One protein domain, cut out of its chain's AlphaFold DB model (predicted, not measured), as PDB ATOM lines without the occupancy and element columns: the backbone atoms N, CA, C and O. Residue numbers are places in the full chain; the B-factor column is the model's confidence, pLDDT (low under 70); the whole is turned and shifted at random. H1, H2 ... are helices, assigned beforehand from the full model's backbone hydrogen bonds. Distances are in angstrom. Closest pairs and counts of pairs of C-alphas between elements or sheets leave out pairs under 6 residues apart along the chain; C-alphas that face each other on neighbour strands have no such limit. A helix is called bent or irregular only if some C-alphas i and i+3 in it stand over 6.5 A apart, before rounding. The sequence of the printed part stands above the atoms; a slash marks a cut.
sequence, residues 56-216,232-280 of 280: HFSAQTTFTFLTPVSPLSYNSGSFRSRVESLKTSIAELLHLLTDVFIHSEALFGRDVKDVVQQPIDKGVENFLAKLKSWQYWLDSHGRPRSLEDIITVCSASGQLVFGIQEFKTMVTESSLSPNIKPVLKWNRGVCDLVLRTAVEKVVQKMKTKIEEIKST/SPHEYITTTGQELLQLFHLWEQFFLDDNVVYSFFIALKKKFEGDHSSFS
ATOM      1  N   HIS A  56     -10.815   0.669  14.758       36.09
ATOM      2  CA  HIS A  56     -10.423   1.479  15.919       36.09
ATOM      3  C   HIS A  56     -11.355   1.189  17.100       36.09
ATOM      4  O   HIS A  56     -12.319   1.898  17.391       36.09
ATOM      5  N   PHE A  57     -11.058   0.064  17.753       42.00
ATOM      6  CA  PHE A  57     -11.763  -0.487  18.904       42.00
ATOM      7  C   PHE A  57     -11.546   0.398  20.141       42.00
ATOM      8  O   PHE A  57     -10.599   0.227  20.903       42.00
ATOM      9  N   SER A  58     -12.408   1.391  20.352       38.31
ATOM     10  CA  SER A  58     -12.467   2.085  21.639       38.31
ATOM     11  C   SER A  58     -13.424   1.334  22.563       38.31
ATOM     12  O   SER A  58     -14.611   1.193  22.252       38.31
ATOM     13  N   ALA A  59     -12.928   0.898  23.725       40.19
ATOM     14  CA  ALA A  59     -13.698   0.285  24.814       40.19
ATOM     15  C   ALA A  59     -14.948   1.099  25.221       40.19
ATOM     16  O   ALA A  59     -15.879   0.567  25.818       40.19
ATOM     17  N   GLN A  60     -14.981   2.385  24.864       35.56
ATOM     18  CA  GLN A  60     -16.077   3.325  25.084       35.56
ATOM     19  C   GLN A  60     -17.314   3.036  24.216       35.56
ATOM     20  O   GLN A  60     -18.427   3.322  24.638       35.56
ATOM     21  N   THR A  61     -17.150   2.439  23.031       39.94
ATOM     22  CA  THR A  61     -18.261   2.197  22.089       39.94
ATOM     23  C   THR A  61     -19.090   0.968  22.454       39.94
ATOM     24  O   THR A  61     -20.307   1.013  22.331       39.94
ATOM     25  N   THR A  62     -18.475  -0.093  22.986       41.94
ATOM     26  CA  THR A  62     -19.195  -1.243  23.571       41.94
ATOM     27  C   THR A  62     -19.860  -0.865  24.906       41.94
ATOM     28  O   THR A  62     -20.904  -1.401  25.276       41.94
ATOM     29  N   PHE A  63     -19.289   0.124  25.605       40.22
ATOM     30  CA  PHE A  63     -19.738   0.637  26.905       40.22
ATOM     31  C   PHE A  63     -21.160   1.214  26.887       40.22
ATOM     32  O   PHE A  63     -21.909   1.061  27.855       40.22
ATOM     33  N   THR A  64     -21.544   1.861  25.785       41.75
ATOM     34  CA  THR A  64     -22.856   2.504  25.612       41.75
ATOM     35  C   THR A  64     -23.990   1.500  25.357       41.75
ATOM     36  O   THR A  64     -25.159   1.864  25.441       41.75
ATOM     37  N   PHE A  65     -23.675   0.235  25.048       44.53
ATOM     38  CA  PHE A  65     -24.676  -0.785  24.705       44.53
ATOM     39  C   PHE A  65     -25.029  -1.724  25.862       44.53
ATOM     40  O   PHE A  65     -26.146  -2.226  25.910       44.53
ATOM     41  N   LEU A  66     -24.139  -1.896  26.844       41.59
ATOM     42  CA  LEU A  66     -24.440  -2.633  28.084       41.59
ATOM     43  C   LEU A  66     -25.196  -1.774  29.120       41.59
ATOM     44  O   LEU A  66     -25.421  -2.193  30.256       41.59
ATOM     45  N   THR A  67     -25.555  -0.539  28.760       41.97
ATOM     46  CA  THR A  67     -26.127   0.448  29.681       41.97
ATOM     47  C   THR A  67     -27.604   0.230  30.056       41.97
ATOM     48  O   THR A  67     -27.984   0.764  31.103       41.97
ATOM     49  N   PRO A  68     -28.442  -0.575  29.362       45.03
ATOM     50  CA  PRO A  68     -29.784  -0.859  29.833       45.03
ATOM     51  C   PRO A  68     -29.906  -2.319  30.290       45.03
ATOM     52  O   PRO A  68     -30.785  -3.035  29.831       45.03
ATOM     53  N   VAL A  69     -29.095  -2.764  31.256       47.47
ATOM     54  CA  VAL A  69     -29.737  -3.618  32.271       47.47
ATOM     55  C   VAL A  69     -30.752  -2.689  32.918       47.47
ATOM     56  O   VAL A  69     -30.322  -1.633  33.417       47.47
ATOM     57  N   SER A  70     -32.045  -3.017  32.779       46.31
ATOM     58  CA  SER A  70     -33.203  -2.197  33.157       46.31
ATOM     59  C   SER A  70     -32.873  -1.303  34.347       46.31
ATOM     60  O   SER A  70     -32.217  -1.785  35.276       46.31
ATOM     61  N   PRO A  71     -33.237  -0.002  34.341       51.19
ATOM     62  CA  PRO A  71     -32.885   0.892  35.432       51.19
ATOM     63  C   PRO A  71     -33.392   0.276  36.731       51.19
ATOM     64  O   PRO A  71     -34.583   0.296  37.022       51.19
ATOM     65  N   LEU A  72     -32.463  -0.326  37.471       54.88
ATOM     66  CA  LEU A  72     -32.691  -0.935  38.762       54.88
ATOM     67  C   LEU A  72     -33.070   0.199  39.710       54.88
ATOM     68  O   LEU A  72     -32.222   0.799  40.369       54.88
ATOM     69  N   SER A  73     -34.350   0.558  39.706       54.34
ATOM     70  CA  SER A  73     -34.908   1.552  40.606       54.34
ATOM     71  C   SER A  73     -35.233   0.852  41.913       54.34
ATOM     72  O   SER A  73     -36.370   0.480  42.197       54.34
ATOM     73  N   TYR A  74     -34.209   0.687  42.745       61.47
ATOM     74  CA  TYR A  74     -34.382   0.186  44.107       61.47
ATOM     75  C   TYR A  74     -35.019   1.219  45.055       61.47
ATOM     76  O   TYR A  74     -35.199   0.940  46.239       61.47
ATOM     77  N   ASN A  75     -35.388   2.397  44.543       60.75
ATOM     78  CA  ASN A  75     -35.939   3.504  45.326       60.75
ATOM     79  C   ASN A  75     -37.471   3.594  45.256       60.75
ATOM     80  O   ASN A  75     -38.071   4.361  46.004       60.75
ATOM     81  N   SER A  76     -38.120   2.811  44.390       64.19
ATOM     82  CA  SER A  76     -39.572   2.843  44.183       64.19
ATOM     83  C   SER A  76     -40.200   1.460  44.361       64.19
ATOM     84  O   SER A  76     -39.580   0.446  44.051       64.19
ATOM     85  N   GLY A  77     -41.442   1.411  44.849       79.19
ATOM     86  CA  GLY A  77     -42.220   0.174  44.987       79.19
ATOM     87  C   GLY A  77     -42.037  -0.570  46.316       79.19
ATOM     88  O   GLY A  77     -41.338  -0.122  47.228       79.19
ATOM     89  N   SER A  78     -42.706  -1.718  46.447       89.06
ATOM     90  CA  SER A  78     -42.592  -2.588  47.624       89.06
ATOM     91  C   SER A  78     -41.252  -3.330  47.638       89.06
ATOM     92  O   SER A  78     -40.622  -3.521  46.599       89.06
ATOM     93  N   PHE A  79     -40.806  -3.788  48.812       91.12
ATOM     94  CA  PHE A  79     -39.574  -4.582  48.906       91.12
ATOM     95  C   PHE A  79     -39.634  -5.842  48.040       91.12
ATOM     96  O   PHE A  79     -38.716  -6.089  47.266       91.12
ATOM     97  N   ARG A  80     -40.761  -6.561  48.084       89.94
ATOM     98  CA  ARG A  80     -41.009  -7.720  47.224       89.94
ATOM     99  C   ARG A  80     -40.860  -7.373  45.743       89.94
ATOM    100  O   ARG A  80     -40.167  -8.081  45.028       89.94
ATOM    101  N   SER A  81     -41.445  -6.261  45.296       88.88
ATOM    102  CA  SER A  81     -41.313  -5.806  43.905       88.88
ATOM    103  C   SER A  81     -39.859  -5.507  43.526       88.88
ATOM    104  O   SER A  81     -39.443  -5.854  42.425       88.88
ATOM    105  N   ARG A  82     -39.061  -4.937  44.436       89.38
ATOM    106  CA  ARG A  82     -37.626  -4.712  44.203       89.38
ATOM    107  C   ARG A  82     -36.822  -6.003  44.113       89.38
ATOM    108  O   ARG A  82     -35.906  -6.076  43.305       89.38
ATOM    109  N   VAL A  83     -37.149  -7.006  44.927       91.44
ATOM    110  CA  VAL A  83     -36.501  -8.325  44.868       91.44
ATOM    111  C   VAL A  83     -36.863  -9.050  43.573       91.44
ATOM    112  O   VAL A  83     -35.985  -9.612  42.929       91.44
ATOM    113  N   GLU A  84     -38.119  -8.986  43.134       89.81
ATOM    114  CA  GLU A  84     -38.504  -9.543  41.832       89.81
ATOM    115  C   GLU A  84     -37.824  -8.796  40.679       89.81
ATOM    116  O   GLU A  84     -37.251  -9.427  39.798       89.81
ATOM    117  N   SER A  85     -37.748  -7.462  40.742       88.25
ATOM    118  CA  SER A  85     -36.971  -6.676  39.777       88.25
ATOM    119  C   SER A  85     -35.487  -7.054  39.779       88.25
ATOM    120  O   SER A  85     -34.884  -7.091  38.711       88.25
ATOM    121  N   LEU A  86     -34.896  -7.361  40.941       91.81
ATOM    122  CA  LEU A  86     -33.531  -7.882  41.023       91.81
ATOM    123  C   LEU A  86     -33.408  -9.202  40.253       91.81
ATOM    124  O   LEU A  86     -32.520  -9.313  39.413       91.81
ATOM    125  N   LYS A  87     -34.284 -10.179  40.512       90.25
ATOM    126  CA  LYS A  87     -34.260 -11.481  39.822       90.25
ATOM    127  C   LYS A  87     -34.411 -11.322  38.310       90.25
ATOM    128  O   LYS A  87     -33.638 -11.907  37.555       90.25
ATOM    129  N   THR A  88     -35.338 -10.473  37.866       88.19
ATOM    130  CA  THR A  88     -35.507 -10.151  36.444       88.19
ATOM    131  C   THR A  88     -34.235  -9.546  35.857       88.19
ATOM    132  O   THR A  88     -33.749 -10.028  34.841       88.19
ATOM    133  N   SER A  89     -33.632  -8.553  36.513       89.06
ATOM    134  CA  SER A  89     -32.403  -7.934  36.010       89.06
ATOM    135  C   SER A  89     -31.183  -8.858  36.053       89.06
ATOM    136  O   SER A  89     -30.273  -8.683  35.247       89.06
ATOM    137  N   ILE A  90     -31.150  -9.846  36.956       91.00
ATOM    138  CA  ILE A  90     -30.150 -10.922  36.924       91.00
ATOM    139  C   ILE A  90     -30.327 -11.747  35.647       91.00
ATOM    140  O   ILE A  90     -29.355 -11.931  34.918       91.00
ATOM    141  N   ALA A  91     -31.547 -12.198  35.343       87.56
ATOM    142  CA  ALA A  91     -31.821 -12.957  34.124       87.56
ATOM    143  C   ALA A  91     -31.482 -12.147  32.859       87.56
ATOM    144  O   ALA A  91     -30.795 -12.648  31.972       87.56
ATOM    145  N   GLU A  92     -31.882 -10.872  32.806       85.81
ATOM    146  CA  GLU A  92     -31.551  -9.958  31.702       85.81
ATOM    147  C   GLU A  92     -30.038  -9.801  31.513       85.81
ATOM    148  O   GLU A  92     -29.552  -9.868  30.386       85.81
ATOM    149  N   LEU A  93     -29.281  -9.619  32.604       88.44
ATOM    150  CA  LEU A  93     -27.823  -9.542  32.543       88.44
ATOM    151  C   LEU A  93     -27.234 -10.827  31.953       88.44
ATOM    152  O   LEU A  93     -26.391 -10.753  31.066       88.44
ATOM    153  N   LEU A  94     -27.657 -11.995  32.434       89.56
ATOM    154  CA  LEU A  94     -27.120 -13.286  31.995       89.56
ATOM    155  C   LEU A  94     -27.413 -13.566  30.517       89.56
ATOM    156  O   LEU A  94     -26.520 -14.012  29.792       89.56
ATOM    157  N   HIS A  95     -28.626 -13.247  30.061       85.81
ATOM    158  CA  HIS A  95     -28.979 -13.320  28.645       85.81
ATOM    159  C   HIS A  95     -28.137 -12.354  27.816       85.81
ATOM    160  O   HIS A  95     -27.540 -12.769  26.830       85.81
ATOM    161  N   LEU A  96     -27.993 -11.101  28.256       84.44
ATOM    162  CA  LEU A  96     -27.191 -10.104  27.551       84.44
ATOM    163  C   LEU A  96     -25.720 -10.516  27.429       84.44
ATOM    164  O   LEU A  96     -25.132 -10.364  26.363       84.44
ATOM    165  N   LEU A  97     -25.112 -11.033  28.501       87.75
ATOM    166  CA  LEU A  97     -23.726 -11.507  28.474       87.75
ATOM    167  C   LEU A  97     -23.558 -12.676  27.497       87.75
ATOM    168  O   LEU A  97     -22.611 -12.684  26.711       87.75
ATOM    169  N   THR A  98     -24.497 -13.625  27.525       88.81
ATOM    170  CA  THR A  98     -24.537 -14.770  26.607       88.81
ATOM    171  C   THR A  98     -24.681 -14.316  25.158       88.81
ATOM    172  O   THR A  98     -23.874 -14.702  24.316       88.81
ATOM    173  N   ASP A  99     -25.637 -13.432  24.869       83.25
ATOM    174  CA  ASP A  99     -25.875 -12.914  23.525       83.25
ATOM    175  C   ASP A  99     -24.665 -12.139  23.003       83.25
ATOM    176  O   ASP A  99     -24.217 -12.380  21.882       83.25
ATOM    177  N   VAL A 100     -24.100 -11.234  23.809       84.00
ATOM    178  CA  VAL A 100     -22.903 -10.467  23.436       84.00
ATOM    179  C   VAL A 100     -21.750 -11.404  23.106       84.00
ATOM    180  O   VAL A 100     -21.063 -11.180  22.109       84.00
ATOM    181  N   PHE A 101     -21.548 -12.452  23.904       89.00
ATOM    182  CA  PHE A 101     -20.515 -13.441  23.641       89.00
ATOM    183  C   PHE A 101     -20.772 -14.204  22.334       89.00
ATOM    184  O   PHE A 101     -19.931 -14.130  21.444       89.00
ATOM    185  N   ILE A 102     -21.935 -14.848  22.177       87.06
ATOM    186  CA  ILE A 102     -22.266 -15.682  21.006       87.06
ATOM    187  C   ILE A 102     -22.168 -14.876  19.703       87.06
ATOM    188  O   ILE A 102     -21.569 -15.325  18.726       87.06
ATOM    189  N   HIS A 103     -22.718 -13.658  19.678       83.94
ATOM    190  CA  HIS A 103     -22.678 -12.821  18.476       83.94
ATOM    191  C   HIS A 103     -21.258 -12.346  18.155       83.94
ATOM    192  O   HIS A 103     -20.878 -12.276  16.987       83.94
ATOM    193  N   SER A 104     -20.463 -12.019  19.176       85.12
ATOM    194  CA  SER A 104     -19.074 -11.603  18.973       85.12
ATOM    195  C   SER A 104     -18.191 -12.773  18.554       85.12
ATOM    196  O   SER A 104     -17.336 -12.606  17.692       85.12
ATOM    197  N   GLU A 105     -18.413 -13.964  19.100       88.06
ATOM    198  CA  GLU A 105     -17.700 -15.178  18.710       88.06
ATOM    199  C   GLU A 105     -17.957 -15.526  17.242       88.06
ATOM    200  O   GLU A 105     -17.011 -15.783  16.499       88.06
ATOM    201  N   ALA A 106     -19.206 -15.425  16.784       87.06
ATOM    202  CA  ALA A 106     -19.554 -15.649  15.382       87.06
ATOM    203  C   ALA A 106     -18.846 -14.682  14.411       87.06
ATOM    204  O   ALA A 106     -18.641 -15.020  13.246       87.06
ATOM    205  N   LEU A 107     -18.485 -13.479  14.872       86.56
ATOM    206  CA  LEU A 107     -17.920 -12.415  14.039       86.56
ATOM    207  C   LEU A 107     -16.392 -12.305  14.139       86.56
ATOM    208  O   LEU A 107     -15.744 -12.004  13.139       86.56
ATOM    209  N   PHE A 108     -15.816 -12.564  15.313       85.44
ATOM    210  CA  PHE A 108     -14.380 -12.418  15.578       85.44
ATOM    211  C   PHE A 108     -13.650 -13.756  15.755       85.44
ATOM    212  O   PHE A 108     -12.420 -13.788  15.736       85.44
ATOM    213  N   GLY A 109     -14.371 -14.870  15.912       86.38
ATOM    214  CA  GLY A 109     -13.792 -16.204  16.050       86.38
ATOM    215  C   GLY A 109     -12.745 -16.265  17.161       86.38
ATOM    216  O   GLY A 109     -13.052 -16.067  18.332       86.38
ATOM    217  N   ARG A 110     -11.483 -16.517  16.789       85.12
ATOM    218  CA  ARG A 110     -10.367 -16.676  17.741       85.12
ATOM    219  C   ARG A 110     -10.008 -15.393  18.496       85.12
ATOM    220  O   ARG A 110      -9.508 -15.492  19.613       85.12
ATOM    221  N   ASP A 111     -10.307 -14.225  17.932       85.62
ATOM    222  CA  ASP A 111      -9.966 -12.924  18.522       85.62
ATOM    223  C   ASP A 111     -11.087 -12.387  19.433       85.62
ATOM    224  O   ASP A 111     -10.991 -11.286  19.979       85.62
ATOM    225  N   VAL A 112     -12.163 -13.165  19.635       86.88
ATOM    226  CA  VAL A 112     -13.332 -12.760  20.433       86.88
ATOM    227  C   VAL A 112     -12.938 -12.265  21.821       86.88
ATOM    228  O   VAL A 112     -13.469 -11.260  22.291       86.88
ATOM    229  N   LYS A 113     -11.957 -12.912  22.458       87.94
ATOM    230  CA  LYS A 113     -11.478 -12.566  23.799       87.94
ATOM    231  C   LYS A 113     -11.036 -11.107  23.906       87.94
ATOM    232  O   LYS A 113     -11.443 -10.427  24.850       87.94
ATOM    233  N   ASP A 114     -10.243 -10.630  22.951       85.31
ATOM    234  CA  ASP A 114      -9.667  -9.280  22.971       85.31
ATOM    235  C   ASP A 114     -10.745  -8.202  22.807       85.31
ATOM    236  O   ASP A 114     -10.591  -7.065  23.253       85.31
ATOM    237  N   VAL A 115     -11.879  -8.592  22.226       82.69
ATOM    238  CA  VAL A 115     -13.037  -7.738  21.987       82.69
ATOM    239  C   VAL A 115     -13.990  -7.715  23.185       82.69
ATOM    240  O   VAL A 115     -14.448  -6.639  23.580       82.69
ATOM    241  N   VAL A 116     -14.319  -8.873  23.770       86.56
ATOM    242  CA  VAL A 116     -15.451  -8.974  24.714       86.56
ATOM    243  C   VAL A 116     -15.067  -9.084  26.184       86.56
ATOM    244  O   VAL A 116     -15.906  -8.777  27.031       86.56
ATOM    245  N   GLN A 117     -13.829  -9.466  26.517       88.06
ATOM    246  CA  GLN A 117     -13.420  -9.700  27.909       88.06
ATOM    247  C   GLN A 117     -13.640  -8.458  28.786       88.06
ATOM    248  O   GLN A 117     -14.346  -8.519  29.792       88.06
ATOM    249  N   GLN A 118     -13.079  -7.313  28.382       84.12
ATOM    250  CA  GLN A 118     -13.205  -6.068  29.141       84.12
ATOM    251  C   GLN A 118     -14.665  -5.568  29.209       84.12
ATOM    252  O   GLN A 118     -15.102  -5.211  30.307       84.12
ATOM    253  N   PRO A 119     -15.452  -5.543  28.110       81.88
ATOM    254  CA  PRO A 119     -16.874  -5.202  28.179       81.88
ATOM    255  C   PRO A 119     -17.694  -6.080  29.128       81.88
ATOM    256  O   PRO A 119     -18.469  -5.543  29.918       81.88
ATOM    257  N   ILE A 120     -17.509  -7.402  29.091       87.62
ATOM    258  CA  ILE A 120     -18.204  -8.351  29.975       87.62
ATOM    259  C   ILE A 120     -17.862  -8.070  31.436       87.62
ATOM    260  O   ILE A 120     -18.766  -7.876  32.254       87.62
ATOM    261  N   ASP A 121     -16.566  -7.982  31.760       86.62
ATOM    262  CA  ASP A 121     -16.107  -7.692  33.121       86.62
ATOM    263  C   ASP A 121     -16.706  -6.377  33.621       86.62
ATOM    264  O   ASP A 121     -17.200  -6.282  34.749       86.62
ATOM    265  N   LYS A 122     -16.746  -5.367  32.749       82.25
ATOM    266  CA  LYS A 122     -17.292  -4.066  33.103       82.25
ATOM    267  C   LYS A 122     -18.809  -4.063  33.264       82.25
ATOM    268  O   LYS A 122     -19.320  -3.376  34.149       82.25
ATOM    269  N   GLY A 123     -19.531  -4.829  32.448       83.06
ATOM    270  CA  GLY A 123     -20.973  -5.026  32.580       83.06
ATOM    271  C   GLY A 123     -21.332  -5.611  33.946       83.06
ATOM    272  O   GLY A 123     -22.180  -5.062  34.654       83.06
ATOM    273  N   VAL A 124     -20.604  -6.650  34.365       88.81
ATOM    274  CA  VAL A 124     -20.756  -7.267  35.691       88.81
ATOM    275  C   VAL A 124     -20.405  -6.280  36.810       88.81
ATOM    276  O   VAL A 124     -21.152  -6.157  37.783       88.81
ATOM    277  N   GLU A 125     -19.307  -5.527  36.686       86.69
ATOM    278  CA  GLU A 125     -18.939  -4.494  37.664       86.69
ATOM    279  C   GLU A 125     -20.017  -3.416  37.825       86.69
ATOM    280  O   GLU A 125     -20.359  -3.052  38.952       86.69
ATOM    281  N   ASN A 126     -20.557  -2.912  36.715       84.56
ATOM    282  CA  ASN A 126     -21.583  -1.873  36.716       84.56
ATOM    283  C   ASN A 126     -22.885  -2.378  37.345       84.56
ATOM    284  O   ASN A 126     -23.513  -1.661  38.128       84.56
ATOM    285  N   PHE A 127     -23.271  -3.622  37.051       87.94
ATOM    286  CA  PHE A 127     -24.409  -4.268  37.696       87.94
ATOM    287  C   PHE A 127     -24.213  -4.348  39.216       87.94
ATOM    288  O   PHE A 127     -25.056  -3.893  39.990       87.94
ATOM    289  N   LEU A 128     -23.047  -4.823  39.662       89.56
ATOM    290  CA  LEU A 128     -22.721  -4.916  41.086       89.56
ATOM    291  C   LEU A 128     -22.612  -3.553  41.774       89.56
ATOM    292  O   LEU A 128     -22.897  -3.456  42.966       89.56
ATOM    293  N   ALA A 129     -22.193  -2.500  41.072       86.19
ATOM    294  CA  ALA A 129     -22.164  -1.150  41.628       86.19
ATOM    295  C   ALA A 129     -23.576  -0.680  42.018       86.19
ATOM    296  O   ALA A 129     -23.749  -0.140  43.111       86.19
ATOM    297  N   LYS A 130     -24.587  -0.974  41.185       84.69
ATOM    298  CA  LYS A 130     -26.005  -0.710  41.494       84.69
ATOM    299  C   LYS A 130     -26.505  -1.549  42.676       84.69
ATOM    300  O   LYS A 130     -27.280  -1.063  43.489       84.69
ATOM    301  N   LEU A 131     -26.044  -2.794  42.809       87.69
ATOM    302  CA  LEU A 131     -26.405  -3.644  43.952       87.69
ATOM    303  C   LEU A 131     -25.785  -3.170  45.266       87.69
ATOM    304  O   LEU A 131     -26.424  -3.232  46.310       87.69
ATOM    305  N   LYS A 132     -24.541  -2.687  45.230       85.38
ATOM    306  CA  LYS A 132     -23.833  -2.198  46.422       85.38
ATOM    307  C   LYS A 132     -24.406  -0.892  46.962       85.38
ATOM    308  O   LYS A 132     -24.290  -0.650  48.159       85.38
ATOM    309  N   SER A 133     -24.988  -0.051  46.107       84.75
ATOM    310  CA  SER A 133     -25.675   1.159  46.562       84.75
ATOM    311  C   SER A 133     -27.034   0.855  47.195       84.75
ATOM    312  O   SER A 133     -27.547   1.673  47.959       84.75
ATOM    313  N   TRP A 134     -27.611  -0.322  46.930       88.06
ATOM    314  CA  TRP A 134     -28.873  -0.723  47.528       88.06
ATOM    315  C   TRP A 134     -28.683  -1.221  48.966       88.06
ATOM    316  O   TRP A 134     -28.124  -2.287  49.217       88.06
ATOM    317  N   GLN A 135     -29.230  -0.473  49.925       90.25
ATOM    318  CA  GLN A 135     -29.320  -0.882  51.330       90.25
ATOM    319  C   GLN A 135     -30.473  -1.873  51.540       90.25
ATOM    320  O   GLN A 135     -31.453  -1.591  52.229       90.25
ATOM    321  N   TYR A 136     -30.381  -3.047  50.917       90.94
ATOM    322  CA  TYR A 136     -31.445  -4.056  50.924       90.94
ATOM    323  C   TYR A 136     -31.810  -4.557  52.328       90.94
ATOM    324  O   TYR A 136     -32.895  -5.093  52.509       90.94
ATOM    325  N   TRP A 137     -30.946  -4.356  53.324       90.88
ATOM    326  CA  TRP A 137     -31.155  -4.753  54.718       90.88
ATOM    327  C   TRP A 137     -31.940  -3.745  55.559       90.88
ATOM    328  O   TRP A 137     -32.281  -4.058  56.700       90.88
ATOM    329  N   LEU A 138     -32.243  -2.560  55.017       91.50
ATOM    330  CA  LEU A 138     -33.023  -1.530  55.702       91.50
ATOM    331  C   LEU A 138     -34.405  -1.343  55.065       91.50
ATOM    332  O   LEU A 138     -34.605  -1.480  53.849       91.50
ATOM    333  N   ASP A 139     -35.389  -1.041  55.909       88.38
ATOM    334  CA  ASP A 139     -36.689  -0.535  55.489       88.38
ATOM    335  C   ASP A 139     -36.628   0.958  55.116       88.38
ATOM    336  O   ASP A 139     -35.595   1.615  55.237       88.38
ATOM    337  N   SER A 140     -37.739   1.505  54.617       85.00
ATOM    338  CA  SER A 140     -37.831   2.924  54.237       85.00
ATOM    339  C   SER A 140     -37.664   3.892  55.413       85.00
ATOM    340  O   SER A 140     -37.463   5.080  55.192       85.00
ATOM    341  N   HIS A 141     -37.758   3.398  56.648       87.31
ATOM    342  CA  HIS A 141     -37.582   4.157  57.882       87.31
ATOM    343  C   HIS A 141     -36.187   3.934  58.493       87.31
ATOM    344  O   HIS A 141     -35.941   4.359  59.620       87.31
ATOM    345  N   GLY A 142     -35.281   3.244  57.788       87.62
ATOM    346  CA  GLY A 142     -33.936   2.934  58.272       87.62
ATOM    347  C   GLY A 142     -33.885   1.826  59.327       87.62
ATOM    348  O   GLY A 142     -32.852   1.651  59.971       87.62
ATOM    349  N   ARG A 143     -34.971   1.070  59.526       89.62
ATOM    350  CA  ARG A 143     -35.001  -0.055  60.469       89.62
ATOM    351  C   ARG A 143     -34.482  -1.332  59.803       89.62
ATOM    352  O   ARG A 143     -34.727  -1.523  58.609       89.62
ATOM    353  N   PRO A 144     -33.819  -2.231  60.550       91.00
ATOM    354  CA  PRO A 144     -33.423  -3.536  60.031       91.00
ATOM    355  C   PRO A 144     -34.624  -4.325  59.508       91.00
ATOM    356  O   PRO A 144     -35.689  -4.346  60.133       91.00
ATOM    357  N   ARG A 145     -34.453  -4.982  58.361       91.12
ATOM    358  CA  ARG A 145     -35.473  -5.868  57.795       91.12
ATOM    359  C   ARG A 145     -35.605  -7.178  58.556       91.12
ATOM    360  O   ARG A 145     -34.729  -7.583  59.317       91.12
ATOM    361  N   SER A 146     -36.728  -7.846  58.305       89.88
ATOM    362  CA  SER A 146     -36.960  -9.206  58.770       89.88
ATOM    363  C   SER A 146     -35.941 -10.177  58.155       89.88
ATOM    364  O   SER A 146     -35.295  -9.892  57.146       89.88
ATOM    365  N   LEU A 147     -35.790 -11.342  58.781       88.62
ATOM    366  CA  LEU A 147     -34.834 -12.355  58.332       88.62
ATOM    367  C   LEU A 147     -35.295 -12.948  56.999       88.62
ATOM    368  O   LEU A 147     -34.511 -13.113  56.073       88.62
ATOM    369  N   GLU A 148     -36.600 -13.171  56.917       89.25
ATOM    370  CA  GLU A 148     -37.368 -13.629  55.774       89.25
ATOM    371  C   GLU A 148     -37.109 -12.731  54.553       89.25
ATOM    372  O   GLU A 148     -36.749 -13.222  53.487       89.25
ATOM    373  N   ASP A 149     -37.192 -11.406  54.731       91.56
ATOM    374  CA  ASP A 149     -36.908 -10.428  53.679       91.56
ATOM    375  C   ASP A 149     -35.464 -10.560  53.169       91.56
ATOM    376  O   ASP A 149     -35.227 -10.615  51.960       91.56
ATOM    377  N   ILE A 150     -34.487 -10.634  54.075       92.31
ATOM    378  CA  ILE A 150     -33.066 -10.709  53.705       92.31
ATOM    379  C   ILE A 150     -32.763 -12.030  52.978       92.31
ATOM    380  O   ILE A 150     -31.967 -12.046  52.038       92.31
ATOM    381  N   ILE A 151     -33.432 -13.127  53.339       91.81
ATOM    382  CA  ILE A 151     -33.275 -14.419  52.659       91.81
ATOM    383  C   ILE A 151     -33.775 -14.372  51.219       91.81
ATOM    384  O   ILE A 151     -33.144 -14.971  50.352       91.81
ATOM    385  N   THR A 152     -34.834 -13.619  50.910       92.38
ATOM    386  CA  THR A 152     -35.262 -13.473  49.506       92.38
ATOM    387  C   THR A 152     -34.192 -12.806  48.633       92.38
ATOM    388  O   THR A 152     -34.039 -13.158  47.462       92.38
ATOM    389  N   VAL A 153     -33.395 -11.899  49.210       94.19
ATOM    390  CA  VAL A 153     -32.224 -11.304  48.548       94.19
ATOM    391  C   VAL A 153     -31.087 -12.317  48.449       94.19
ATOM    392  O   VAL A 153     -30.412 -12.360  47.425       94.19
ATOM    393  N   CYS A 154     -30.897 -13.156  49.473       93.62
ATOM    394  CA  CYS A 154     -29.937 -14.260  49.437       93.62
ATOM    395  C   CYS A 154     -30.258 -15.250  48.313       93.62
ATOM    396  O   CYS A 154     -29.381 -15.582  47.532       93.62
ATOM    397  N   SER A 155     -31.516 -15.660  48.159       92.38
ATOM    398  CA  SER A 155     -31.954 -16.512  47.046       92.38
ATOM    399  C   SER A 155     -31.577 -15.886  45.691       92.38
ATOM    400  O   SER A 155     -30.912 -16.513  44.866       92.38
ATOM    401  N   ALA A 156     -31.869 -14.595  45.494       93.56
ATOM    402  CA  ALA A 156     -31.465 -13.880  44.282       93.56
ATOM    403  C   ALA A 156     -29.932 -13.780  44.116       93.56
ATOM    404  O   ALA A 156     -29.427 -13.850  42.995       93.56
ATOM    405  N   SER A 157     -29.157 -13.649  45.200       94.56
ATOM    406  CA  SER A 157     -27.694 -13.634  45.099       94.56
ATOM    407  C   SER A 157     -27.118 -14.976  44.656       94.56
ATOM    408  O   SER A 157     -26.162 -14.990  43.878       94.56
ATOM    409  N   GLY A 158     -27.734 -16.084  45.066       91.69
ATOM    410  CA  GLY A 158     -27.420 -17.425  44.577       91.69
ATOM    411  C   GLY A 158     -27.638 -17.569  43.085       91.69
ATOM    412  O   GLY A 158     -26.725 -18.006  42.390       91.69
ATOM    413  N   GLN A 159     -28.794 -17.118  42.591       91.62
ATOM    414  CA  GLN A 159     -29.115 -17.118  41.157       91.62
ATOM    415  C   GLN A 159     -28.064 -16.365  40.339       91.62
ATOM    416  O   GLN A 159     -27.588 -16.867  39.322       91.62
ATOM    417  N   LEU A 160     -27.644 -15.183  40.805       93.69
ATOM    418  CA  LEU A 160     -26.605 -14.403  40.132       93.69
ATOM    419  C   LEU A 160     -25.263 -15.142  40.096       93.69
ATOM    420  O   LEU A 160     -24.605 -15.176  39.059       93.69
ATOM    421  N   VAL A 161     -24.830 -15.708  41.225       92.69
ATOM    422  CA  VAL A 161     -23.565 -16.454  41.281       92.69
ATOM    423  C   VAL A 161     -23.618 -17.670  40.366       92.69
ATOM    424  O   VAL A 161     -22.649 -17.903  39.646       92.69
ATOM    425  N   PHE A 162     -24.724 -18.415  40.394       90.62
ATOM    426  CA  PHE A 162     -24.921 -19.614  39.589       90.62
ATOM    427  C   PHE A 162     -24.843 -19.276  38.106       90.62
ATOM    428  O   PHE A 162     -23.953 -19.765  37.417       90.62
ATOM    429  N   GLY A 163     -25.669 -18.333  37.650       91.12
ATOM    430  CA  GLY A 163     -25.703 -17.961  36.242       91.12
ATOM    431  C   GLY A 163     -24.376 -17.392  35.737       91.12
ATOM    432  O   GLY A 163     -23.954 -17.695  34.626       91.12
ATOM    433  N   ILE A 164     -23.653 -16.611  36.550       92.38
ATOM    434  CA  ILE A 164     -22.327 -16.107  36.159       92.38
ATOM    435  C   ILE A 164     -21.286 -17.242  36.106       92.38
ATOM    436  O   ILE A 164     -20.362 -17.184  35.292       92.38
ATOM    437  N   GLN A 165     -21.405 -18.276  36.946       90.94
ATOM    438  CA  GLN A 165     -20.549 -19.465  36.868       90.94
ATOM    439  C   GLN A 165     -20.867 -20.332  35.648       90.94
ATOM    440  O   GLN A 165     -19.934 -20.800  34.995       90.94
ATOM    441  N   GLU A 166     -22.142 -20.514  35.313       91.25
ATOM    442  CA  GLU A 166     -22.554 -21.191  34.080       91.25
ATOM    443  C   GLU A 166     -22.034 -20.445  32.855       91.25
ATOM    444  O   GLU A 166     -21.352 -21.037  32.020       91.25
ATOM    445  N   PHE A 167     -22.235 -19.125  32.810       92.06
ATOM    446  CA  PHE A 167     -21.693 -18.276  31.754       92.06
ATOM    447  C   PHE A 167     -20.172 -18.416  31.646       92.06
ATOM    448  O   PHE A 167     -19.641 -18.642  30.563       92.06
ATOM    449  N   LYS A 168     -19.450 -18.346  32.773       91.38
ATOM    450  CA  LYS A 168     -17.998 -18.556  32.791       91.38
ATOM    451  C   LYS A 168     -17.619 -19.920  32.210       91.38
ATOM    452  O   LYS A 168     -16.662 -19.993  31.446       91.38
ATOM    453  N   THR A 169     -18.330 -20.977  32.589       90.56
ATOM    454  CA  THR A 169     -18.062 -22.344  32.119       90.56
ATOM    455  C   THR A 169     -18.248 -22.434  30.607       90.56
ATOM    456  O   THR A 169     -17.347 -22.909  29.924       90.56
ATOM    457  N   MET A 170     -19.342 -21.870  30.088       90.69
ATOM    458  CA  MET A 170     -19.639 -21.798  28.656       90.69
ATOM    459  C   MET A 170     -18.530 -21.092  27.863       90.69
ATOM    460  O   MET A 170     -18.102 -21.591  26.831       90.69
ATOM    461  N   VAL A 171     -18.021 -19.954  28.343       88.94
ATOM    462  CA  VAL A 171     -17.036 -19.157  27.584       88.94
ATOM    463  C   VAL A 171     -15.575 -19.571  27.799       88.94
ATOM    464  O   VAL A 171     -14.674 -19.023  27.160       88.94
ATOM    465  N   THR A 172     -15.312 -20.514  28.709       84.12
ATOM    466  CA  THR A 172     -13.942 -20.960  29.015       84.12
ATOM    467  C   THR A 172     -13.305 -21.668  27.815       84.12
ATOM    468  O   THR A 172     -12.101 -21.525  27.599       84.12
ATOM    469  N   GLU A 173     -14.098 -22.370  27.000       77.25
ATOM    470  CA  GLU A 173     -13.628 -23.024  25.770       77.25
ATOM    471  C   GLU A 173     -13.020 -22.017  24.778       77.25
ATOM    472  O   GLU A 173     -12.009 -22.297  24.135       77.25
ATOM    473  N   SER A 174     -13.546 -20.792  24.759       76.75
ATOM    474  CA  SER A 174     -13.082 -19.687  23.907       76.75
ATOM    475  C   SER A 174     -12.014 -18.818  24.584       76.75
ATOM    476  O   SER A 174     -11.750 -17.689  24.174       76.75
ATOM    477  N   SER A 175     -11.358 -19.352  25.624       80.75
ATOM    478  CA  SER A 175     -10.271 -18.717  26.389       80.75
ATOM    479  C   SER A 175     -10.644 -17.420  27.123       80.75
ATOM    480  O   SER A 175      -9.750 -16.685  27.572       80.75
ATOM    481  N   LEU A 176     -11.941 -17.128  27.277       86.25
ATOM    482  CA  LEU A 176     -12.411 -16.041  28.131       86.25
ATOM    483  C   LEU A 176     -12.308 -16.444  29.599       86.25
ATOM    484  O   LEU A 176     -12.575 -17.576  29.997       86.25
ATOM    485  N   SER A 177     -11.990 -15.463  30.436       86.56
ATOM    486  CA  SER A 177     -11.945 -15.632  31.884       86.56
ATOM    487  C   SER A 177     -12.704 -14.502  32.582       86.56
ATOM    488  O   SER A 177     -12.063 -13.631  33.176       86.56
ATOM    489  N   PRO A 178     -14.053 -14.471  32.527       85.38
ATOM    490  CA  PRO A 178     -14.836 -13.441  33.205       85.38
ATOM    491  C   PRO A 178     -14.487 -13.362  34.697       85.38
ATOM    492  O   PRO A 178     -14.371 -14.380  35.396       85.38
ATOM    493  N   ASN A 179     -14.310 -12.147  35.203       86.31
ATOM    494  CA  ASN A 179     -13.947 -11.905  36.589       86.31
ATOM    495  C   ASN A 179     -15.160 -12.060  37.515       86.31
ATOM    496  O   ASN A 179     -15.885 -11.114  37.813       86.31
ATOM    497  N   ILE A 180     -15.333 -13.266  38.054       88.50
ATOM    498  CA  ILE A 180     -16.450 -13.586  38.958       88.50
ATOM    499  C   ILE A 180     -16.208 -13.172  40.419       88.50
ATOM    500  O   ILE A 180     -17.132 -13.197  41.234       88.50
ATOM    501  N   LYS A 181     -14.973 -12.796  40.796       89.81
ATOM    502  CA  LYS A 181     -14.609 -12.503  42.200       89.81
ATOM    503  C   LYS A 181     -15.508 -11.434  42.846       89.81
ATOM    504  O   LYS A 181     -15.891 -11.624  44.004       89.81
ATOM    505  N   PRO A 182     -15.872 -10.333  42.160       90.00
ATOM    506  CA  PRO A 182     -16.753  -9.316  42.726       90.00
ATOM    507  C   PRO A 182     -18.157  -9.842  43.051       90.00
ATOM    508  O   PRO A 182     -18.707  -9.473  44.090       90.00
ATOM    509  N   VAL A 183     -18.702 -10.731  42.213       91.69
ATOM    510  CA  VAL A 183     -20.017 -11.364  42.414       91.69
ATOM    511  C   VAL A 183     -19.980 -12.268  43.646       91.69
ATOM    512  O   VAL A 183     -20.819 -12.144  44.536       91.69
ATOM    513  N   LEU A 184     -18.939 -13.102  43.759       91.50
ATOM    514  CA  LEU A 184     -18.724 -13.975  44.918       91.50
ATOM    515  C   LEU A 184     -18.613 -13.181  46.227       91.50
ATOM    516  O   LEU A 184     -19.181 -13.573  47.246       91.50
ATOM    517  N   LYS A 185     -17.898 -12.046  46.204       92.00
ATOM    518  CA  LYS A 185     -17.755 -11.164  47.371       92.00
ATOM    519  C   LYS A 185     -19.095 -10.559  47.792       92.00
ATOM    520  O   LYS A 185     -19.355 -10.464  48.988       92.00
ATOM    521  N   TRP A 186     -19.924 -10.148  46.832       93.12
ATOM    522  CA  TRP A 186     -21.250  -9.609  47.128       93.12
ATOM    523  C   TRP A 186     -22.170 -10.681  47.726       93.12
ATOM    524  O   TRP A 186     -22.702 -10.460  48.808       93.12
ATOM    525  N   ASN A 187     -22.248 -11.868  47.113       93.94
ATOM    526  CA  ASN A 187     -23.012 -13.001  47.646       93.94
ATOM    527  C   ASN A 187     -22.592 -13.370  49.076       93.94
ATOM    528  O   ASN A 187     -23.440 -13.496  49.953       93.94
ATOM    529  N   ARG A 188     -21.280 -13.447  49.352       92.56
ATOM    530  CA  ARG A 188     -20.787 -13.679  50.719       92.56
ATOM    531  C   ARG A 188     -21.294 -12.613  51.695       92.56
ATOM    532  O   ARG A 188     -21.731 -12.965  52.782       92.56
ATOM    533  N   GLY A 189     -21.284 -11.337  51.308       92.88
ATOM    534  CA  GLY A 189     -21.814 -10.256  52.143       92.88
ATOM    535  C   GLY A 189     -23.303 -10.415  52.475       92.88
ATOM    536  O   GLY A 189     -23.705 -10.139  53.607       92.88
ATOM    537  N   VAL A 190     -24.108 -10.902  51.524       93.75
ATOM    538  CA  VAL A 190     -25.529 -11.218  51.739       93.75
ATOM    539  C   VAL A 190     -25.678 -12.401  52.702       93.75
ATOM    540  O   VAL A 190     -26.372 -12.274  53.710       93.75
ATOM    541  N   CYS A 191     -24.972 -13.510  52.462       91.62
ATOM    542  CA  CYS A 191     -24.989 -14.689  53.335       91.62
ATOM    543  C   CYS A 191     -24.539 -14.368  54.772       91.62
ATOM    544  O   CYS A 191     -25.173 -14.796  55.736       91.62
ATOM    545  N   ASP A 192     -23.478 -13.574  54.937       91.62
ATOM    546  CA  ASP A 192     -22.971 -13.153  56.250       91.62
ATOM    547  C   ASP A 192     -23.993 -12.293  57.005       91.62
ATOM    548  O   ASP A 192     -24.078 -12.335  58.233       91.62
ATOM    549  N   LEU A 193     -24.771 -11.477  56.291       92.56
ATOM    550  CA  LEU A 193     -25.852 -10.710  56.897       92.56
ATOM    551  C   LEU A 193     -27.009 -11.614  57.343       92.56
ATOM    552  O   LEU A 193     -27.523 -11.422  58.446       92.56
ATOM    553  N   VAL A 194     -27.393 -12.602  56.528       91.06
ATOM    554  CA  VAL A 194     -28.419 -13.598  56.880       91.06
ATOM    555  C   VAL A 194     -28.025 -14.339  58.161       91.06
ATOM    556  O   VAL A 194     -28.812 -14.383  59.106       91.06
ATOM    557  N   LEU A 195     -26.784 -14.835  58.241       88.12
ATOM    558  CA  LEU A 195     -26.276 -15.526  59.433       88.12
ATOM    559  C   LEU A 195     -26.266 -14.621  60.667       88.12
ATOM    560  O   LEU A 195     -26.746 -15.030  61.722       88.12
ATOM    561  N   ARG A 196     -25.757 -13.389  60.546       90.25
ATOM    562  CA  ARG A 196     -25.740 -12.432  61.665       90.25
ATOM    563  C   ARG A 196     -27.145 -12.122  62.166       90.25
ATOM    564  O   ARG A 196     -27.391 -12.232  63.361       90.25
ATOM    565  N   THR A 197     -28.073 -11.832  61.257       89.00
ATOM    566  CA  THR A 197     -29.463 -11.506  61.607       89.00
ATOM    567  C   THR A 197     -30.157 -12.686  62.290       89.00
ATOM    568  O   THR A 197     -30.890 -12.500  63.259       89.00
ATOM    569  N   ALA A 198     -29.915 -13.915  61.823       84.88
ATOM    570  CA  ALA A 198     -30.463 -15.113  62.451       84.88
ATOM    571  C   ALA A 198     -29.904 -15.333  63.859       84.88
ATOM    572  O   ALA A 198     -30.675 -15.539  64.795       84.88
ATOM    573  N   VAL A 199     -28.582 -15.224  64.027       84.50
ATOM    574  CA  VAL A 199     -27.931 -15.341  65.339       84.50
ATOM    575  C   VAL A 199     -28.454 -14.275  66.298       84.50
ATOM    576  O   VAL A 199     -28.828 -14.604  67.419       84.50
ATOM    577  N   GLU A 200     -28.545 -13.018  65.864       86.81
ATOM    578  CA  GLU A 200     -29.077 -11.924  66.679       86.81
ATOM    579  C   GLU A 200     -30.528 -12.173  67.094       86.81
ATOM    580  O   GLU A 200     -30.849 -12.037  68.276       86.81
ATOM    581  N   LYS A 201     -31.396 -12.609  66.168       81.62
ATOM    582  CA  LYS A 201     -32.787 -12.970  66.487       81.62
ATOM    583  C   LYS A 201     -32.856 -14.086  67.533       81.62
ATOM    584  O   LYS A 201     -33.620 -13.965  68.489       81.62
ATOM    585  N   VAL A 202     -32.060 -15.147  67.382       75.19
ATOM    586  CA  VAL A 202     -32.021 -16.272  68.333       75.19
ATOM    587  C   VAL A 202     -31.526 -15.814  69.700       75.19
ATOM    588  O   VAL A 202     -32.200 -16.041  70.702       75.19
ATOM    589  N   VAL A 203     -30.382 -15.130  69.744       79.19
ATOM    590  CA  VAL A 203     -29.770 -14.652  70.990       79.19
ATOM    591  C   VAL A 203     -30.703 -13.690  71.715       79.19
ATOM    592  O   VAL A 203     -30.888 -13.818  72.923       79.19
ATOM    593  N   GLN A 204     -31.313 -12.744  70.999       81.88
ATOM    594  CA  GLN A 204     -32.224 -11.784  71.609       81.88
ATOM    595  C   GLN A 204     -33.471 -12.477  72.155       81.88
ATOM    596  O   GLN A 204     -33.871 -12.204  73.285       81.88
ATOM    597  N   LYS A 205     -34.043 -13.423  71.404       76.44
ATOM    598  CA  LYS A 205     -35.209 -14.188  71.851       76.44
ATOM    599  C   LYS A 205     -34.894 -15.030  73.089       76.44
ATOM    600  O   LYS A 205     -35.670 -15.015  74.042       76.44
ATOM    601  N   MET A 206     -33.733 -15.685  73.121       70.88
ATOM    602  CA  MET A 206     -33.250 -16.414  74.298       70.88
ATOM    603  C   MET A 206     -33.079 -15.490  75.510       70.88
ATOM    604  O   MET A 206     -33.553 -15.820  76.592       70.88
ATOM    605  N   LYS A 207     -32.454 -14.317  75.338       79.81
ATOM    606  CA  LYS A 207     -32.277 -13.333  76.419       79.81
ATOM    607  C   LYS A 207     -33.611 -12.855  76.984       79.81
ATOM    608  O   LYS A 207     -33.794 -12.910  78.194       79.81
ATOM    609  N   THR A 208     -34.545 -12.435  76.127       79.44
ATOM    610  CA  THR A 208     -35.872 -11.973  76.562       79.44
ATOM    611  C   THR A 208     -36.593 -13.051  77.366       79.44
ATOM    612  O   THR A 208     -37.102 -12.773  78.447       79.44
ATOM    613  N   LYS A 209     -36.564 -14.303  76.895       69.38
ATOM    614  CA  LYS A 209     -37.207 -15.423  77.592       69.38
ATOM    615  C   LYS A 209     -36.542 -15.750  78.931       69.38
ATOM    616  O   LYS A 209     -37.243 -16.026  79.898       69.38
ATOM    617  N   ILE A 210     -35.213 -15.668  79.024       73.94
ATOM    618  CA  ILE A 210     -34.495 -15.822  80.301       73.94
ATOM    619  C   ILE A 210     -34.931 -14.747  81.306       73.94
ATOM    620  O   ILE A 210     -35.140 -15.067  82.475       73.94
ATOM    621  N   GLU A 211     -35.085 -13.494  80.878       78.62
ATOM    622  CA  GLU A 211     -35.540 -12.416  81.763       78.62
ATOM    623  C   GLU A 211     -37.014 -12.574  82.178       78.62
ATOM    624  O   GLU A 211     -37.335 -12.380  83.350       78.62
ATOM    625  N   GLU A 212     -37.897 -13.028  81.281       73.69
ATOM    626  CA  GLU A 212     -39.283 -13.398  81.627       73.69
ATOM    627  C   GLU A 212     -39.318 -14.498  82.705       73.69
ATOM    628  O   GLU A 212     -40.027 -14.370  83.709       73.69
ATOM    629  N   ILE A 213     -38.495 -15.543  82.557       66.88
ATOM    630  CA  ILE A 213     -38.374 -16.618  83.552       66.88
ATOM    631  C   ILE A 213     -37.868 -16.063  84.888       66.88
ATOM    632  O   ILE A 213     -38.449 -16.343  85.929       66.88
ATOM    633  N   LYS A 214     -36.819 -15.231  84.890       70.44
ATOM    634  CA  LYS A 214     -36.309 -14.621  86.131       70.44
ATOM    635  C   LYS A 214     -37.358 -13.760  86.832       70.44
ATOM    636  O   LYS A 214     -37.438 -13.796  88.054       70.44
ATOM    637  N   SER A 215     -38.165 -13.015  86.075       72.25
ATOM    638  CA  SER A 215     -39.209 -12.141  86.626       72.25
ATOM    639  C   SER A 215     -40.381 -12.892  87.272       72.25
ATOM    640  O   SER A 215     -41.125 -12.309  88.056       72.25
ATOM    641  N   THR A 216     -40.540 -14.186  86.971       63.94
ATOM    642  CA  THR A 216     -41.626 -15.042  87.475       63.94
ATOM    643  C   THR A 216     -41.190 -15.969  88.615       63.94
ATOM    644  O   THR A 216     -42.035 -16.633  89.215       63.94
ATOM    645  N   SER A 232     -47.490 -25.079  84.436       48.00
ATOM    646  CA  SER A 232     -46.334 -25.676  85.113       48.00
ATOM    647  C   SER A 232     -45.035 -25.109  84.510       48.00
ATOM    648  O   SER A 232     -45.022 -24.753  83.331       48.00
ATOM    649  N   PRO A 233     -43.912 -25.050  85.245       51.84
ATOM    650  CA  PRO A 233     -42.617 -24.674  84.666       51.84
ATOM    651  C   PRO A 233     -42.273 -25.472  83.394       51.84
ATOM    652  O   PRO A 233     -41.632 -24.954  82.481       51.84
ATOM    653  N   HIS A 234     -42.775 -26.709  83.298       55.22
ATOM    654  CA  HIS A 234     -42.690 -27.537  82.099       55.22
ATOM    655  C   HIS A 234     -43.438 -26.953  80.896       55.22
ATOM    656  O   HIS A 234     -42.950 -27.101  79.782       55.22
ATOM    657  N   GLU A 235     -44.571 -26.278  81.074       57.06
ATOM    658  CA  GLU A 235     -45.344 -25.682  79.980       57.06
ATOM    659  C   GLU A 235     -44.606 -24.487  79.360       57.06
ATOM    660  O   GLU A 235     -44.469 -24.426  78.146       57.06
ATOM    661  N   TYR A 236     -43.983 -23.620  80.169       57.25
ATOM    662  CA  TYR A 236     -43.145 -22.516  79.668       57.25
ATOM    663  C   TYR A 236     -41.888 -22.991  78.935       57.25
ATOM    664  O   TYR A 236     -41.540 -22.458  77.874       57.25
ATOM    665  N   ILE A 237     -41.204 -24.000  79.484       62.38
ATOM    666  CA  ILE A 237     -40.043 -24.623  78.836       62.38
ATOM    667  C   ILE A 237     -40.476 -25.294  77.527       62.38
ATOM    668  O   ILE A 237     -39.785 -25.163  76.519       62.38
ATOM    669  N   THR A 238     -41.643 -25.943  77.513       69.31
ATOM    670  CA  THR A 238     -42.202 -26.586  76.314       69.31
ATOM    671  C   THR A 238     -42.567 -25.556  75.247       69.31
ATOM    672  O   THR A 238     -42.160 -25.723  74.102       69.31
ATOM    673  N   THR A 239     -43.239 -24.455  75.597       69.06
ATOM    674  CA  THR A 239     -43.568 -23.371  74.653       69.06
ATOM    675  C   THR A 239     -42.312 -22.691  74.110       69.06
ATOM    676  O   THR A 239     -42.206 -22.454  72.910       69.06
ATOM    677  N   THR A 240     -41.306 -22.452  74.956       63.12
ATOM    678  CA  THR A 240     -40.017 -21.887  74.517       63.12
ATOM    679  C   THR A 240     -39.273 -22.847  73.586       63.12
ATOM    680  O   THR A 240     -38.722 -22.426  72.569       63.12
ATOM    681  N   GLY A 241     -39.292 -24.145  73.901       68.56
ATOM    682  CA  GLY A 241     -38.748 -25.197  73.044       68.56
ATOM    683  C   GLY A 241     -39.451 -25.264  71.687       68.56
ATOM    684  O   GLY A 241     -38.778 -25.316  70.664       68.56
ATOM    685  N   GLN A 242     -40.784 -25.176  71.666       76.31
ATOM    686  CA  GLN A 242     -41.606 -25.131  70.451       76.31
ATOM    687  C   GLN A 242     -41.290 -23.899  69.592       76.31
ATOM    688  O   GLN A 242     -41.126 -24.007  68.383       76.31
ATOM    689  N   GLU A 243     -41.134 -22.728  70.204       67.88
ATOM    690  CA  GLU A 243     -40.797 -21.496  69.491       67.88
ATOM    691  C   GLU A 243     -39.372 -21.489  68.911       67.88
ATOM    692  O   GLU A 243     -39.144 -20.929  67.835       67.88
ATOM    693  N   LEU A 244     -38.404 -22.076  69.623       68.88
ATOM    694  CA  LEU A 244     -37.049 -22.296  69.108       68.88
ATOM    695  C   LEU A 244     -37.071 -23.307  67.963       68.88
ATOM    696  O   LEU A 244     -36.457 -23.065  66.927       68.88
ATOM    697  N   LEU A 245     -37.818 -24.401  68.123       75.19
ATOM    698  CA  LEU A 245     -38.005 -25.410  67.089       75.19
ATOM    699  C   LEU A 245     -38.647 -24.810  65.833       75.19
ATOM    700  O   LEU A 245     -38.182 -25.070  64.733       75.19
ATOM    701  N   GLN A 246     -39.642 -23.934  65.983       75.56
ATOM    702  CA  GLN A 246     -40.254 -23.228  64.859       75.56
ATOM    703  C   GLN A 246     -39.247 -22.331  64.128       75.56
ATOM    704  O   GLN A 246     -39.278 -22.246  62.902       75.56
ATOM    705  N   LEU A 247     -38.328 -21.688  64.853       68.31
ATOM    706  CA  LEU A 247     -37.255 -20.904  64.242       68.31
ATOM    707  C   LEU A 247     -36.260 -21.800  63.490       68.31
ATOM    708  O   LEU A 247     -35.839 -21.439  62.393       68.31
ATOM    709  N   PHE A 248     -35.930 -22.976  64.029       71.31
ATOM    710  CA  PHE A 248     -35.126 -23.971  63.316       71.31
ATOM    711  C   PHE A 248     -35.841 -24.528  62.084       71.31
ATOM    712  O   PHE A 248     -35.203 -24.651  61.047       71.31
ATOM    713  N   HIS A 249     -37.149 -24.784  62.146       78.19
ATOM    714  CA  HIS A 249     -37.927 -25.213  60.982       78.19
ATOM    715  C   HIS A 249     -38.033 -24.129  59.915       78.19
ATOM    716  O   HIS A 249     -37.933 -24.434  58.735       78.19
ATOM    717  N   LEU A 250     -38.181 -22.860  60.302       70.62
ATOM    718  CA  LEU A 250     -38.078 -21.748  59.356       70.62
ATOM    719  C   LEU A 250     -36.702 -21.751  58.682       70.62
ATOM    720  O   LEU A 250     -36.610 -21.612  57.468       70.62
ATOM    721  N   TRP A 251     -35.638 -21.972  59.459       71.44
ATOM    722  CA  TRP A 251     -34.279 -22.086  58.935       71.44
ATOM    723  C   TRP A 251     -34.119 -23.241  57.946       71.44
ATOM    724  O   TRP A 251     -33.590 -23.053  56.854       71.44
ATOM    725  N   GLU A 252     -34.626 -24.414  58.307       74.62
ATOM    726  CA  GLU A 252     -34.658 -25.614  57.476       74.62
ATOM    727  C   GLU A 252     -35.436 -25.380  56.176       74.62
ATOM    728  O   GLU A 252     -34.936 -25.700  55.101       74.62
ATOM    729  N   GLN A 253     -36.601 -24.729  56.249       76.50
ATOM    730  CA  GLN A 253     -37.405 -24.367  55.081       76.50
ATOM    731  C   GLN A 253     -36.651 -23.454  54.111       76.50
ATOM    732  O   GLN A 253     -36.802 -23.602  52.901       76.50
ATOM    733  N   PHE A 254     -35.812 -22.539  54.602       76.44
ATOM    734  CA  PHE A 254     -34.987 -21.713  53.719       76.44
ATOM    735  C   PHE A 254     -33.929 -22.524  52.972       76.44
ATOM    736  O   PHE A 254     -33.630 -22.208  51.824       76.44
ATOM    737  N   PHE A 255     -33.399 -23.587  53.578       75.62
ATOM    738  CA  PHE A 255     -32.475 -24.511  52.916       75.62
ATOM    739  C   PHE A 255     -33.170 -25.531  52.000       75.62
ATOM    740  O   PHE A 255     -32.488 -26.366  51.417       75.62
ATOM    741  N   LEU A 256     -34.493 -25.450  51.824       80.06
ATOM    742  CA  LEU A 256     -35.192 -26.146  50.740       80.06
ATOM    743  C   LEU A 256     -35.185 -25.347  49.425       80.06
ATOM    744  O   LEU A 256     -35.491 -25.911  48.380       80.06
ATOM    745  N   ASP A 257     -34.861 -24.047  49.450       82.50
ATOM    746  CA  ASP A 257     -34.659 -23.262  48.227       82.50
ATOM    747  C   ASP A 257     -33.244 -23.514  47.690       82.50
ATOM    748  O   ASP A 257     -32.254 -23.064  48.278       82.50
ATOM    749  N   ASP A 258     -33.155 -24.193  46.545       82.81
ATOM    750  CA  ASP A 258     -31.896 -24.516  45.864       82.81
ATOM    751  C   ASP A 258     -31.004 -23.288  45.652       82.81
ATOM    752  O   ASP A 258     -29.780 -23.377  45.747       82.81
ATOM    753  N   ASN A 259     -31.589 -22.107  45.431       85.00
ATOM    754  CA  ASN A 259     -30.812 -20.886  45.245       85.00
ATOM    755  C   ASN A 259     -30.195 -20.403  46.557       85.00
ATOM    756  O   ASN A 259     -29.067 -19.908  46.566       85.00
ATOM    757  N   VAL A 260     -30.900 -20.557  47.681       83.62
ATOM    758  CA  VAL A 260     -30.362 -20.254  49.015       83.62
ATOM    759  C   VAL A 260     -29.255 -21.245  49.353       83.62
ATOM    760  O   VAL A 260     -28.162 -20.825  49.744       83.62
ATOM    761  N   VAL A 261     -29.490 -22.541  49.129       84.31
ATOM    762  CA  VAL A 261     -28.477 -23.592  49.303       84.31
ATOM    763  C   VAL A 261     -27.240 -23.267  48.483       84.31
ATOM    764  O   VAL A 261     -26.136 -23.246  49.020       84.31
ATOM    765  N   TYR A 262     -27.413 -22.936  47.207       83.00
ATOM    766  CA  TYR A 262     -26.313 -22.614  46.314       83.00
ATOM    767  C   TYR A 262     -25.558 -21.346  46.745       83.00
ATOM    768  O   TYR A 262     -24.324 -21.332  46.769       83.00
ATOM    769  N   SER A 263     -26.281 -20.303  47.174       82.06
ATOM    770  CA  SER A 263     -25.691 -19.076  47.733       82.06
ATOM    771  C   SER A 263     -24.728 -19.394  48.867       82.06
ATOM    772  O   SER A 263     -23.577 -18.943  48.866       82.06
ATOM    773  N   PHE A 264     -25.202 -20.192  49.827       85.75
ATOM    774  CA  PHE A 264     -24.441 -20.573  51.005       85.75
ATOM    775  C   PHE A 264     -23.328 -21.551  50.677       85.75
ATOM    776  O   PHE A 264     -22.214 -21.355  51.161       85.75
ATOM    777  N   PHE A 265     -23.588 -22.544  49.827       84.62
ATOM    778  CA  PHE A 265     -22.584 -23.484  49.354       84.62
ATOM    779  C   PHE A 265     -21.391 -22.719  48.796       84.62
ATOM    780  O   PHE A 265     -20.291 -22.872  49.309       84.62
ATOM    781  N   ILE A 266     -21.596 -21.800  47.851       81.69
ATOM    782  CA  ILE A 266     -20.496 -21.030  47.264       81.69
ATOM    783  C   ILE A 266     -19.848 -20.064  48.269       81.69
ATOM    784  O   ILE A 266     -18.620 -19.941  48.302       81.69
ATOM    785  N   ALA A 267     -20.633 -19.376  49.107       81.94
ATOM    786  CA  ALA A 267     -20.096 -18.438  50.100       81.94
ATOM    787  C   ALA A 267     -19.206 -19.129  51.150       81.94
ATOM    788  O   ALA A 267     -18.189 -18.565  51.589       81.94
ATOM    789  N   LEU A 268     -19.589 -20.347  51.540       78.19
ATOM    790  CA  LEU A 268     -18.962 -21.146  52.587       78.19
ATOM    791  C   LEU A 268     -17.975 -22.185  52.045       78.19
ATOM    792  O   LEU A 268     -17.155 -22.659  52.824       78.19
ATOM    793  N   LYS A 269     -17.970 -22.471  50.736       72.75
ATOM    794  CA  LYS A 269     -17.064 -23.429  50.077       72.75
ATOM    795  C   LYS A 269     -15.612 -23.226  50.509       72.75
ATOM    796  O   LYS A 269     -15.001 -24.127  51.062       72.75
ATOM    797  N   LYS A 270     -15.104 -21.988  50.438       57.66
ATOM    798  CA  LYS A 270     -13.745 -21.642  50.910       57.66
ATOM    799  C   LYS A 270     -13.508 -21.818  52.417       57.66
ATOM    800  O   LYS A 270     -12.367 -21.940  52.832       57.66
ATOM    801  N   LYS A 271     -14.555 -21.749  53.244       55.81
ATOM    802  CA  LYS A 271     -14.453 -21.908  54.703       55.81
ATOM    803  C   LYS A 271     -14.368 -23.387  55.101       55.81
ATOM    804  O   LYS A 271     -13.770 -23.683  56.128       55.81
ATOM    805  N   PHE A 272     -14.948 -24.284  54.301       51.91
ATOM    806  CA  PHE A 272     -15.001 -25.724  54.579       51.91
ATOM    807  C   PHE A 272     -14.035 -26.566  53.739       51.91
ATOM    808  O   PHE A 272     -13.628 -27.624  54.199       51.91
ATOM    809  N   GLU A 273     -13.608 -26.098  52.564       49.38
ATOM    810  CA  GLU A 273     -12.576 -26.778  51.763       49.38
ATOM    811  C   GLU A 273     -11.148 -26.540  52.285       49.38
ATOM    812  O   GLU A 273     -10.206 -27.134  51.770       49.38
ATOM    813  N   GLY A 274     -10.972 -25.710  53.321       39.66
ATOM    814  CA  GLY A 274      -9.654 -25.286  53.791       39.66
ATOM    815  C   GLY A 274      -8.932 -24.423  52.750       39.66
ATOM    816  O   GLY A 274      -9.223 -24.457  51.555       39.66
ATOM    817  N   ASP A 275      -7.971 -23.615  53.182       38.72
ATOM    818  CA  ASP A 275      -7.049 -22.929  52.272       38.72
ATOM    819  C   ASP A 275      -6.102 -23.948  51.596       38.72
ATOM    820  O   ASP A 275      -4.891 -23.922  51.784       38.72
ATOM    821  N   HIS A 276      -6.616 -24.836  50.742       34.53
ATOM    822  CA  HIS A 276      -5.801 -25.607  49.798       34.53
ATOM    823  C   HIS A 276      -5.449 -24.760  48.566       34.53
ATOM    824  O   HIS A 276      -5.569 -25.187  47.423       34.53
ATOM    825  N   SER A 277      -4.987 -23.530  48.805       34.16
ATOM    826  CA  SER A 277      -4.275 -22.718  47.809       34.16
ATOM    827  C   SER A 277      -2.817 -22.506  48.216       34.16
ATOM    828  O   SER A 277      -2.246 -21.434  48.065       34.16
ATOM    829  N   SER A 278      -2.210 -23.583  48.711       30.38
ATOM    830  CA  SER A 278      -0.766 -23.781  48.756       30.38
ATOM    831  C   SER A 278      -0.408 -25.081  48.036       30.38
ATOM    832  O   SER A 278       0.150 -25.984  48.644       30.38
ATOM    833  N   PHE A 279      -0.753 -25.197  46.757       28.73
ATOM    834  CA  PHE A 279       0.007 -26.046  45.847       28.73
ATOM    835  C   PHE A 279       0.155 -25.310  44.515       28.73
ATOM    836  O   PHE A 279      -0.820 -25.013  43.828       28.73
ATOM    837  N   SER A 280       1.412 -24.918  44.312       29.36
ATOM    838  CA  SER A 280       2.127 -24.599  43.074       29.36
ATOM    839  C   SER A 280       1.640 -25.334  41.835       29.36
ATOM    840  O   SER A 280       1.449 -26.565  41.957       29.36
TER     841      SER A 280
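AT A GLANCE: This is residues 56 to 216 and 232 to 280 of the 280 residues of an uncharacterized protein of Ancylostoma ceylanicum (UniProt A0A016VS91). Long helices lie lengthwise in a staggered bundle: H2 folds back on itself as two arms, H3 runs beside H2a, and H4 turns back beside H3 and extends past it, with H5 loosely alongside its far part. H6 crosses H3 and H4, short H1 packs on H2b, and residues 269 to 280 stick out as a tail. The printed part has 210 residues with six named helices, H1 to H6 in order, and no named strand; the class is all helix. It is loose, with a radius of gyration of the C-alphas of 21.8 A, and flat, spanning 81 by 47 by 24 A.

HOW THE PARTS SIT: H2, residues 79 to 133, was assigned as one helix by its hydrogen bonds but is bent, with C-alphas 107 and 110 9.4 A apart. Its arms H2a, residues 79 to 107, and H2b, residues 110 to 133, touch at a shallow tilt of 11 degrees, opposite ways; their closest C-alphas, of Glu 105 and Val 112, are 5.3 A apart. H2b has a kink of 37 degrees near residue 117 and is irregular, with C-alphas 110 and 113 7.4 A apart. H3, residues 147 to 172, touches H2a at a shallow tilt of 4 degrees, the same way, closest at the C-alphas of Lys 87 and Ala 156, 5.8 A. H3 and H4, residues 181 to 216, form a helical hairpin at 21 degrees, closest at the C-alphas of Ser 157 and Asn 187, 5.4 A. H4 also touches H2b, with residues 182 to 186 alone. H6, residues 258 to 272, is irregular, with C-alphas 267 and 270 7.2 A apart. It is about perpendicular to H3, 76 degrees, and touches it; the closest C-alphas, of Gly 158 and Ser 263, are 4.0 A apart. H6 also touches H4, at 85 degrees, closest at the C-alphas of Arg 188 and Ala 267, 4.8 A. H5, residues 233 to 254, is close to H4 but not clearly touching it, with the C-alphas of Lys 209 and Thr 240 closest at 7.7 A. H1, residues 59 to 63, touches H2b, closest at the C-alphas of Thr 62 and Pro 119, 6.5 A. Every O i to N i+4 pair is within hydrogen-bond range in H1, H2a, H4 and H5, against 16 of 20 in H2b, 21 of 22 in H3 and 9 of 11 in H6.

IN THESE COORDINATES: H2a, 41.8 A long, begins at C-alpha 79 (-39.574, -4.582, 48.906), and H2b measures 37.2 A. H3 is 37.0 A long, H4 52.8 A, H5 32.0 A and H6 19.0 A, ending at C-alpha 272 (-15.001, -25.724, 54.579).

THE WHOLE: The C-alphas farthest apart, of His 56 and Ser 232, are 82.6 A apart. Residues 217 to 231 are not printed, and C-alphas 216 and 232 are 11.9 A apart across this cut. The links H1 to H2 and H2 to H3 are long. Mean pLDDT of the printed part is 77.9; 48 residues are under 70, among them 56 to 76, 232 to 241 and 270 to 280.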